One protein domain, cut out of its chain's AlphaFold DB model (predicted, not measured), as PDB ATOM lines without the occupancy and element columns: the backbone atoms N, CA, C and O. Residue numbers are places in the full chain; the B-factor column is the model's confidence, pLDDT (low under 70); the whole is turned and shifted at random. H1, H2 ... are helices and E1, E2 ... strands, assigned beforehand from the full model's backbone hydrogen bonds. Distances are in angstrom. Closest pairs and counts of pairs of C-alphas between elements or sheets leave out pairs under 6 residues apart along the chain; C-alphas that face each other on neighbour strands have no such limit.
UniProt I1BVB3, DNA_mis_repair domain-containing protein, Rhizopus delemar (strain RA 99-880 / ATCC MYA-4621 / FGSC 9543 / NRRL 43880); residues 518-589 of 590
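What this domain is: This is residues 518 to 589 of the 590 residues of the protein "DNA_mis_repair domain-containing protein" of Rhizopus delemar (strain RA 99-880 / ATCC MYA-4621 / FGSC 9543 / NRRL 43880) (UniProt I1BVB3). Picture one strongly twisted sheet of five strands, made of the long hairpin E2 and E3, the shorter hairpin E4 and E5, and the short strand E1 at one edge, with two small helices at its margins. From edge to edge the strands' lines turn by 126 degrees, and E4 and E5 lie nearest the middle of the domain. The printed part has 72 residues, with elements in the order E1, H1, E2, E3, H2, E4, E5; the sheet runs E1 E5 E4 E3 E2, antiparallel throughout, and the class is mixed, helices and strands. The whole is compact and rounded, with a radius of gyration of the C-alphas of 12.1 A and spans of 30 by 28 by 22 A.

Where its parts are: Start at Gln 518 and go on to C-alpha 525 at (50.405, 34.190, -1.518), where E1 begins; it holds residues 525 to 527. Next come H1, residues 534 to 540, 10.7 A long, and E2, residues 544 to 551, 19.7 A, which begins at C-alpha 544 at (45.596, 34.979, -19.681). E3, residues 557 to 564, runs 20.1 A. After H2, residues 567 to 570, find E4, residues 574 to 578, 12.7 A, and E5, residues 584 to 588, 14.4 A, ending at C-alpha 588 at (41.557, 31.495, -4.691).

How they stand to each other: Begin with the hairpin E4 and E5, where N 575 and O 587 are 2.9 A apart, within hydrogen-bond range. The pairing is staggered: E4 pairs with E5 over residues 574 to 576 and with E3 over 577 to 578. Between E4 and E3, at 119 degrees, look for N 562 and O 578 at 2.7 A. In the hairpin E2 and E3, at 153 degrees, N 547 and O 561 are 2.8 A apart. On the other side of E5 is the edge strand E1, with N 586 and O 525 at 2.9 A. E1 is apart from E2, E3 and E4. H1 is on the sheet but only grazes it, with residues 539 to 540. H2 is on the sheet and stands at the sheet's level, at a height of 3.5 A; the closest C-alphas of H2 and E4, Val 569 and Val 576, are 7.7 A apart. In H1, 2 of 3 O i to N i+4 pairs are within hydrogen-bond range; H2 is too short for such a pair.

The domain as a whole: The two C-alphas farthest apart are those of Gln 518 and Asp 558, 31.4 A. The printed part has no cut and no long link. Its mean pLDDT is 77.4; look for values under 70 at residues 518 to 521, 524, 572 and 580 to 589.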
ATOM      1  N   GLN A 518      44.510  20.926  -0.720       68.50
ATOM      2  CA  GLN A 518      44.156  20.366   0.595       68.50
ATOM      3  C   GLN A 518      44.116  21.409   1.730       68.50
ATOM      4  O   GLN A 518      43.519  21.155   2.775       68.50
ATOM      5  N   THR A 519      44.713  22.590   1.535       68.88
ATOM      6  CA  THR A 519      44.832  23.632   2.564       68.88
ATOM      7  C   THR A 519      44.263  24.952   2.056       68.88
ATOM      8  O   THR A 519      44.820  25.562   1.142       68.88
ATOM      9  N   LYS A 520      43.184  25.450   2.677       69.50
ATOM     10  CA  LYS A 520      42.629  26.773   2.346       69.50
ATOM     11  C   LYS A 520      43.653  27.874   2.657       69.50
ATOM     12  O   LYS A 520      44.096  28.033   3.794       69.50
ATOM     13  N   LEU A 521      44.017  28.660   1.643       68.25
ATOM     14  CA  LEU A 521      44.887  29.826   1.800       68.25
ATOM     15  C   LEU A 521      44.064  31.029   2.276       68.25
ATOM     16  O   LEU A 521      43.380  31.679   1.491       68.25
ATOM     17  N   ASN A 522      44.176  31.360   3.564       76.19
ATOM     18  CA  ASN A 522      43.433  32.465   4.189       76.19
ATOM     19  C   ASN A 522      43.825  33.867   3.674       76.19
ATOM     20  O   ASN A 522      43.175  34.854   4.019       76.19
ATOM     21  N   ARG A 523      44.917  33.987   2.906       74.19
ATOM     22  CA  ARG A 523      45.431  35.237   2.321       74.19
ATOM     23  C   ARG A 523      46.094  34.961   0.964       74.19
ATOM     24  O   ARG A 523      46.589  33.850   0.768       74.19
ATOM     25  N   PRO A 524      46.161  35.952   0.052       69.44
ATOM     26  CA  PRO A 524      46.949  35.847  -1.173       69.44
ATOM     27  C   PRO A 524      48.415  35.508  -0.877       69.44
ATOM     28  O   PRO A 524      49.022  36.094   0.021       69.44
ATOM     29  N   VAL A 525      48.993  34.583  -1.647       74.56
ATOM     30  CA  VAL A 525      50.405  34.190  -1.518       74.56
ATOM     31  C   VAL A 525      51.201  34.775  -2.680       74.56
ATOM     32  O   VAL A 525      50.814  34.663  -3.844       74.56
ATOM     33  N   GLN A 526      52.324  35.415  -2.360       74.00
ATOM     34  CA  GLN A 526      53.227  36.028  -3.329       74.00
ATOM     35  C   GLN A 526      54.421  35.096  -3.577       74.00
ATOM     36  O   GLN A 526      55.197  34.831  -2.663       74.00
ATOM     37  N   VAL A 527      54.574  34.610  -4.810       74.25
ATOM     38  CA  VAL A 527      55.666  33.710  -5.226       74.25
ATOM     39  C   VAL A 527      56.504  34.430  -6.276       74.25
ATOM     40  O   VAL A 527      55.967  34.987  -7.231       74.25
ATOM     41  N   GLN A 528      57.825  34.460  -6.104       75.88
ATOM     42  CA  GLN A 528      58.725  35.179  -7.005       75.88
ATOM     43  C   GLN A 528      59.575  34.198  -7.819       75.88
ATOM     44  O   GLN A 528      60.537  33.631  -7.312       75.88
ATOM     45  N   PHE A 529      59.242  34.051  -9.101       75.25
ATOM     46  CA  PHE A 529      60.041  33.278 -10.053       75.25
ATOM     47  C   PHE A 529      61.208  34.106 -10.601       75.25
ATOM     48  O   PHE A 529      61.084  35.309 -10.848       75.25
ATOM     49  N   SER A 530      62.344  33.448 -10.822       78.12
ATOM     50  CA  SER A 530      63.464  34.016 -11.577       78.12
ATOM     51  C   SER A 530      63.174  33.948 -13.078       78.12
ATOM     52  O   SER A 530      62.558  32.997 -13.546       78.12
ATOM     53  N   THR A 531      63.692  34.883 -13.875       76.94
ATOM     54  CA  THR A 531      63.655  34.762 -15.349       76.94
ATOM     55  C   THR A 531      64.507  33.602 -15.876       76.94
ATOM     56  O   THR A 531      64.373  33.227 -17.036       76.94
ATOM     57  N   LYS A 532      65.374  33.026 -15.030       78.50
ATOM     58  CA  LYS A 532      66.137  31.798 -15.308       78.50
ATOM     59  C   LYS A 532      65.390  30.516 -14.906       78.50
ATOM     60  O   LYS A 532      65.930  29.431 -15.093       78.50
ATOM     61  N   ASP A 533      64.204  30.632 -14.311       77.31
ATOM     62  CA  ASP A 533      63.405  29.486 -13.880       77.31
ATOM     63  C   ASP A 533      62.718  28.826 -15.095       77.31
ATOM     64  O   ASP A 533      62.004  29.522 -15.828       77.31
ATOM     65  N   PRO A 534      62.894  27.511 -15.338       70.69
ATOM     66  CA  PRO A 534      62.254  26.817 -16.458       70.69
ATOM     67  C   PRO A 534      60.716  26.824 -16.390       70.69
ATOM     68  O   PRO A 534      60.063  26.660 -17.420       70.69
ATOM     69  N   LEU A 535      60.117  27.051 -15.216       72.75
ATOM     70  CA  LEU A 535      58.667  27.184 -15.064       72.75
ATOM     71  C   LEU A 535      58.151  28.547 -15.547       72.75
ATOM     72  O   LEU A 535      56.981  28.662 -15.911       72.75
ATOM     73  N   CYS A 536      59.008  29.573 -15.605       78.00
ATOM     74  CA  CYS A 536      58.610  30.921 -16.008       78.00
ATOM     75  C   CYS A 536      58.104  30.954 -17.460       78.00
ATOM     76  O   CYS A 536      57.056  31.538 -17.728       78.00
ATOM     77  N   SER A 537      58.777  30.265 -18.389       75.31
ATOM     78  CA  SER A 537      58.326  30.161 -19.788       75.31
ATOM     79  C   SER A 537      56.986  29.431 -19.917       75.31
ATOM     80  O   SER A 537      56.133  29.866 -20.687       75.31
ATOM     81  N   SER A 538      56.774  28.377 -19.123       79.69
ATOM     82  CA  SER A 538      55.508  27.634 -19.093       79.69
ATOM     83  C   SER A 538      54.359  28.487 -18.554       79.69
ATOM     84  O   SER A 538      53.270  28.458 -19.112       79.69
ATOM     85  N   LEU A 539      54.593  29.287 -17.507       80.12
ATOM     86  CA  LEU A 539      53.573  30.178 -16.944       80.12
ATOM     87  C   LEU A 539      53.208  31.323 -17.903       80.12
ATOM     88  O   LEU A 539      52.046  31.713 -17.986       80.12
ATOM     89  N   LEU A 540      54.184  31.825 -18.666       81.88
ATOM     90  CA  LEU A 540      53.971  32.839 -19.704       81.88
ATOM     91  C   LEU A 540      53.220  32.312 -20.939       81.88
ATOM     92  O   LEU A 540      52.694  33.127 -21.694       81.88
ATOM     93  N   SER A 541      53.161  30.991 -21.157       84.00
ATOM     94  CA  SER A 541      52.437  30.382 -22.283       84.00
ATOM     95  C   SER A 541      50.993  29.978 -21.961       84.00
ATOM     96  O   SER A 541      50.312  29.441 -22.832       84.00
ATOM     97  N   LEU A 542      50.530  30.172 -20.721       86.06
ATOM     98  CA  LEU A 542      49.147  29.898 -20.316       86.06
ATOM     99  C   LEU A 542      48.204  31.001 -20.811       86.06
ATOM    100  O   LEU A 542      48.572  32.179 -20.843       86.06
ATOM    101  N   ALA A 543      46.966  30.634 -21.151       87.19
ATOM    102  CA  ALA A 543      45.944  31.612 -21.523       87.19
ATOM    103  C   ALA A 543      45.698  32.603 -20.370       87.19
ATOM    104  O   ALA A 543      45.503  32.198 -19.222       87.19
ATOM    105  N   CYS A 544      45.725  33.904 -20.668       93.94
ATOM    106  CA  CYS A 544      45.596  34.979 -19.681       93.94
ATOM    107  C   CYS A 544      44.692  36.105 -20.197       93.94
ATOM    108  O   CYS A 544      44.734  36.439 -21.380       93.94
ATOM    109  N   ARG A 545      43.993  36.786 -19.281       94.38
ATOM    110  CA  ARG A 545      43.345  38.089 -19.515       94.38
ATOM    111  C   ARG A 545      43.947  39.163 -18.618       94.38
ATOM    112  O   ARG A 545      44.379  38.871 -17.505       94.38
ATOM    113  N   GLU A 546      43.954  40.412 -19.066       93.81
ATOM    114  CA  GLU A 546      44.358  41.530 -18.210       93.81
ATOM    115  C   GLU A 546      43.190  41.979 -17.321       93.81
ATOM    116  O   GLU A 546      42.041  42.050 -17.757       93.81
ATOM    117  N   ARG A 547      43.479  42.236 -16.043       93.81
ATOM    118  CA  ARG A 547      42.505  42.623 -15.021       93.81
ATOM    119  C   ARG A 547      43.108  43.683 -14.108       93.81
ATOM    120  O   ARG A 547      44.118  43.437 -13.448       93.81
ATOM    121  N   LEU A 548      42.461  44.844 -14.049       93.44
ATOM    122  CA  LEU A 548      42.780  45.896 -13.089       93.44
ATOM    123  C   LEU A 548      42.279  45.491 -11.695       93.44
ATOM    124  O   LEU A 548      41.120  45.106 -11.530       93.44
ATOM    125  N   VAL A 549      43.151  45.571 -10.694       90.81
ATOM    126  CA  VAL A 549      42.846  45.247  -9.298       90.81
ATOM    127  C   VAL A 549      42.996  46.517  -8.461       90.81
ATOM    128  O   VAL A 549      44.095  47.052  -8.340       90.81
ATOM    129  N   LYS A 550      41.880  46.997  -7.893       89.31
ATOM    130  CA  LYS A 550      41.807  48.265  -7.139       89.31
ATOM    131  C   LYS A 550      42.636  48.276  -5.848       89.31
ATOM    132  O   LYS A 550      43.082  49.337  -5.435       89.31
ATOM    133  N   ASP A 551      42.829  47.115  -5.227       87.25
ATOM    134  CA  ASP A 551      43.693  46.901  -4.059       87.25
ATOM    135  C   ASP A 551      44.275  45.482  -4.150       87.25
ATOM    136  O   ASP A 551      43.521  44.505  -4.222       87.25
ATOM    137  N   ASP A 552      45.604  45.360  -4.213       82.44
ATOM    138  CA  ASP A 552      46.305  44.073  -4.316       82.44
ATOM    139  C   ASP A 552      46.514  43.353  -2.968       82.44
ATOM    140  O   ASP A 552      47.191  42.326  -2.922       82.44
ATOM    141  N   CYS A 553      45.937  43.878  -1.879       80.88
ATOM    142  CA  CYS A 553      46.136  43.452  -0.490       80.88
ATOM    143  C   CYS A 553      47.587  43.594   0.020       80.88
ATOM    144  O   CYS A 553      47.897  43.167   1.134       80.88
ATOM    145  N   HIS A 554      48.469  44.223  -0.760       79.31
ATOM    146  CA  HIS A 554      49.839  44.588  -0.394       79.31
ATOM    147  C   HIS A 554      50.043  46.115  -0.401       79.31
ATOM    148  O   HIS A 554      51.178  46.595  -0.448       79.31
ATOM    149  N   GLY A 555      48.945  46.878  -0.337       82.50
ATOM    150  CA  GLY A 555      48.944  48.339  -0.283       82.50
ATOM    151  C   GLY A 555      49.112  49.026  -1.640       82.50
ATOM    152  O   GLY A 555      49.285  50.242  -1.672       82.50
ATOM    153  N   GLN A 556      49.066  48.289  -2.755       82.31
ATOM    154  CA  GLN A 556      49.144  48.870  -4.094       82.31
ATOM    155  C   GLN A 556      47.748  48.951  -4.704       82.31
ATOM    156  O   GLN A 556      47.017  47.960  -4.764       82.31
ATOM    157  N   ARG A 557      47.384  50.151  -5.159       90.00
ATOM    158  CA  ARG A 557      46.101  50.420  -5.809       90.00
ATOM    159  C   ARG A 557      46.242  50.415  -7.323       90.00
ATOM    160  O   ARG A 557      47.321  50.687  -7.844       90.00
ATOM    161  N   ASP A 558      45.142  50.087  -7.991       90.56
ATOM    162  CA  ASP A 558      44.979  50.139  -9.449       90.56
ATOM    163  C   ASP A 558      46.105  49.431 -10.228       90.56
ATOM    164  O   ASP A 558      46.649  49.924 -11.215       90.56
ATOM    165  N   VAL A 559      46.451  48.221  -9.778       88.62
ATOM    166  CA  VAL A 559      47.485  47.384 -10.398       88.62
ATOM    167  C   VAL A 559      46.865  46.477 -11.459       88.62
ATOM    168  O   VAL A 559      45.995  45.657 -11.159       88.62
ATOM    169  N   THR A 560      47.358  46.555 -12.695       91.12
ATOM    170  CA  THR A 560      47.008  45.593 -13.751       91.12
ATOM    171  C   THR A 560      47.772  44.282 -13.568       91.12
ATOM    172  O   THR A 560      49.005  44.255 -13.543       91.12
ATOM    173  N   PHE A 561      47.034  43.177 -13.490       91.50
ATOM    174  CA  PHE A 561      47.568  41.818 -13.507       91.50
ATOM    175  C   PHE A 561      47.097  41.064 -14.754       91.50
ATOM    176  O   PHE A 561      46.009  41.307 -15.266       91.50
ATOM    177  N   LYS A 562      47.885  40.084 -15.189       91.06
ATOM    178  CA  LYS A 562      47.468  39.003 -16.082       91.06
ATOM    179  C   LYS A 562      46.905  37.869 -15.236       91.06
ATOM    180  O   LYS A 562      47.643  37.164 -14.554       91.06
ATOM    181  N   GLU A 563      45.585  37.757 -15.222       92.94
ATOM    182  CA  GLU A 563      44.842  36.670 -14.592       92.94
ATOM    183  C   GLU A 563      44.821  35.475 -15.547       92.94
ATOM    184  O   GLU A 563      44.448  35.627 -16.711       92.94
ATOM    185  N   ILE A 564      45.252  34.307 -15.075       91.56
ATOM    186  CA  ILE A 564      45.263  33.085 -15.881       91.56
ATOM    187  C   ILE A 564      43.823  32.607 -16.051       91.56
ATOM    188  O   ILE A 564      43.089  32.454 -15.077       91.56
ATOM    189  N   THR A 565      43.431  32.389 -17.301       91.25
ATOM    190  CA  THR A 565      42.117  31.878 -17.719       91.25
ATOM    191  C   THR A 565      42.209  30.475 -18.310       91.25
ATOM    192  O   THR A 565      41.208  29.942 -18.770       91.25
ATOM    193  N   ASP A 566      43.409  29.898 -18.341       86.44
ATOM    194  CA  ASP A 566      43.670  28.539 -18.799       86.44
ATOM    195  C   ASP A 566      42.889  27.528 -17.947       86.44
ATOM    196  O   ASP A 566      43.124  27.421 -16.741       86.44
ATOM    197  N   GLU A 567      41.962  26.796 -18.572       81.38
ATOM    198  CA  GLU A 567      41.043  25.874 -17.887       81.38
ATOM    199  C   GLU A 567      41.778  24.846 -17.026       81.38
ATOM    200  O   GLU A 567      41.337  24.517 -15.932       81.38
ATOM    201  N   ARG A 568      42.970  24.416 -17.452       75.88
ATOM    202  CA  ARG A 568      43.798  23.433 -16.736       75.88
ATOM    203  C   ARG A 568      44.272  23.950 -15.367       75.88
ATOM    204  O   ARG A 568      44.659  23.170 -14.502       75.88
ATOM    205  N   VAL A 569      44.230  25.267 -15.163       77.88
ATOM    206  CA  VAL A 569      44.527  25.948 -13.898       77.88
ATOM    207  C   VAL A 569      43.239  26.358 -13.178       77.88
ATOM    208  O   VAL A 569      43.120  26.132 -11.973       77.88
ATOM    209  N   THR A 570      42.271  26.941 -13.890       81.88
ATOM    210  CA  THR A 570      41.058  27.519 -13.283       81.88
ATOM    211  C   THR A 570      39.989  26.490 -12.917       81.88
ATOM    212  O   THR A 570      39.254  26.719 -11.960       81.88
ATOM    213  N   HIS A 571      39.931  25.336 -13.591       75.25
ATOM    214  CA  HIS A 571      39.027  24.223 -13.255       75.25
ATOM    215  C   HIS A 571      39.292  23.666 -11.843       75.25
ATOM    216  O   HIS A 571      38.395  23.150 -11.188       75.25
ATOM    217  N   ASN A 572      40.514  23.859 -11.337       68.12
ATOM    218  CA  ASN A 572      40.943  23.491  -9.988       68.12
ATOM    219  C   ASN A 572      40.694  24.608  -8.944       68.12
ATOM    220  O   ASN A 572      41.292  24.598  -7.871       68.12
ATOM    221  N   GLY A 573      39.882  25.627  -9.265       72.81
ATOM    222  CA  GLY A 573      39.527  26.752  -8.382       72.81
ATOM    223  C   GLY A 573      40.615  27.825  -8.191       72.81
ATOM    224  O   GLY A 573      40.337  28.943  -7.741       72.81
ATOM    225  N   PHE A 574      41.864  27.544  -8.575       76.69
ATOM    226  CA  PHE A 574      42.970  28.497  -8.460       76.69
ATOM    227  C   PHE A 574      42.781  29.727  -9.365       76.69
ATOM    228  O   PHE A 574      42.722  29.626 -10.590       76.69
ATOM    229  N   GLN A 575      42.814  30.923  -8.769       80.00
ATOM    230  CA  GLN A 575      42.865  32.201  -9.487       80.00
ATOM    231  C   GLN A 575      44.301  32.738  -9.491       80.00
ATOM    232  O   GLN A 575      44.689  33.620  -8.714       80.00
ATOM    233  N   VAL A 576      45.118  32.186 -10.387       85.75
ATOM    234  CA  VAL A 576      46.490  32.660 -10.590       85.75
ATOM    235  C   VAL A 576      46.474  34.037 -11.246       85.75
ATOM    236  O   VAL A 576      45.800  34.253 -12.254       85.75
ATOM    237  N   ARG A 577      47.262  34.971 -10.708       87.94
ATOM    238  CA  ARG A 577      47.515  36.273 -11.326       87.94
ATOM    239  C   ARG A 577      49.015  36.533 -11.362       87.94
ATOM    240  O   ARG A 577      49.751  36.151 -10.459       87.94
ATOM    241  N   TRP A 578      49.494  37.201 -12.400       86.56
ATOM    242  CA  TRP A 578      50.895  37.597 -12.496       86.56
ATOM    243  C   TRP A 578      51.046  38.989 -13.091       86.56
ATOM    244  O   TRP A 578      50.151  39.513 -13.744       86.56
ATOM    245  N   ARG A 579      52.180  39.632 -12.826       83.56
ATOM    246  CA  ARG A 579      52.509  40.947 -13.381       83.56
ATOM    247  C   ARG A 579      53.979  40.991 -13.754       83.56
ATOM    248  O   ARG A 579      54.813  40.418 -13.054       83.56
ATOM    249  N   LYS A 580      54.307  41.687 -14.843       69.88
ATOM    250  CA  LYS A 580      55.694  41.891 -15.275       69.88
ATOM    251  C   LYS A 580      56.328  43.008 -14.436       69.88
ATOM    252  O   LYS A 580      56.413  44.153 -14.857       69.88
ATOM    253  N   GLY A 581      56.729  42.657 -13.219       66.56
ATOM    254  CA  GLY A 581      57.347  43.537 -12.227       66.56
ATOM    255  C   GLY A 581      58.068  42.712 -11.159       66.56
ATOM    256  O   GLY A 581      58.088  41.486 -11.234       66.56
ATOM    257  N   ARG A 582      58.663  43.351 -10.144       49.75
ATOM    258  CA  ARG A 582      59.553  42.674  -9.172       49.75
ATOM    259  C   ARG A 582      58.889  41.624  -8.233       49.75
ATOM    260  O   ARG A 582      59.590  41.191  -7.328       49.75
ATOM    261  N   LYS A 583      57.611  41.217  -8.403       48.62
ATOM    262  CA  LYS A 583      56.888  40.158  -7.628       48.62
ATOM    263  C   LYS A 583      55.504  39.770  -8.223       48.62
ATOM    264  O   LYS A 583      54.826  40.638  -8.777       48.62
ATOM    265  N   ILE A 584      55.065  38.509  -8.045       51.34
ATOM    266  CA  ILE A 584      53.837  37.866  -8.606       51.34
ATOM    267  C   ILE A 584      52.925  37.302  -7.480       51.34
ATOM    268  O   ILE A 584      53.451  36.748  -6.522       51.34
ATOM    269  N   VAL A 585      51.582  37.420  -7.569       48.78
ATOM    270  CA  VAL A 585      50.611  37.159  -6.463       48.78
ATOM    271  C   VAL A 585      49.427  36.271  -6.885       48.78
ATOM    272  O   VAL A 585      48.769  36.557  -7.877       48.78
ATOM    273  N   TYR A 586      49.087  35.261  -6.079       49.34
ATOM    274  CA  TYR A 586      48.024  34.273  -6.326       49.34
ATOM    275  C   TYR A 586      46.813  34.456  -5.390       49.34
ATOM    276  O   TYR A 586      46.983  34.843  -4.234       49.34
ATOM    277  N   ARG A 587      45.598  34.110  -5.850       50.81
ATOM    278  CA  ARG A 587      44.355  34.065  -5.047       50.81
ATOM    279  C   ARG A 587      43.581  32.760  -5.319       50.81
ATOM    280  O   ARG A 587      43.749  32.140  -6.361       50.81
ATOM    281  N   HIS A 588      42.703  32.364  -4.406       40.97
ATOM    282  CA  HIS A 588      41.557  31.495  -4.691       40.97
ATOM    283  C   HIS A 588      40.307  32.286  -4.296       40.97
ATOM    284  O   HIS A 588      40.336  33.017  -3.303       40.97
ATOM    285  N   THR A 589      39.235  32.194  -5.075       41.25
ATOM    286  CA  THR A 589      37.930  32.747  -4.689       41.25
ATOM    287  C   THR A 589      36.859  31.781  -5.153       41.25
ATOM    288  O   THR A 589      36.955  31.304  -6.283       41.25
TER     289      THR A 589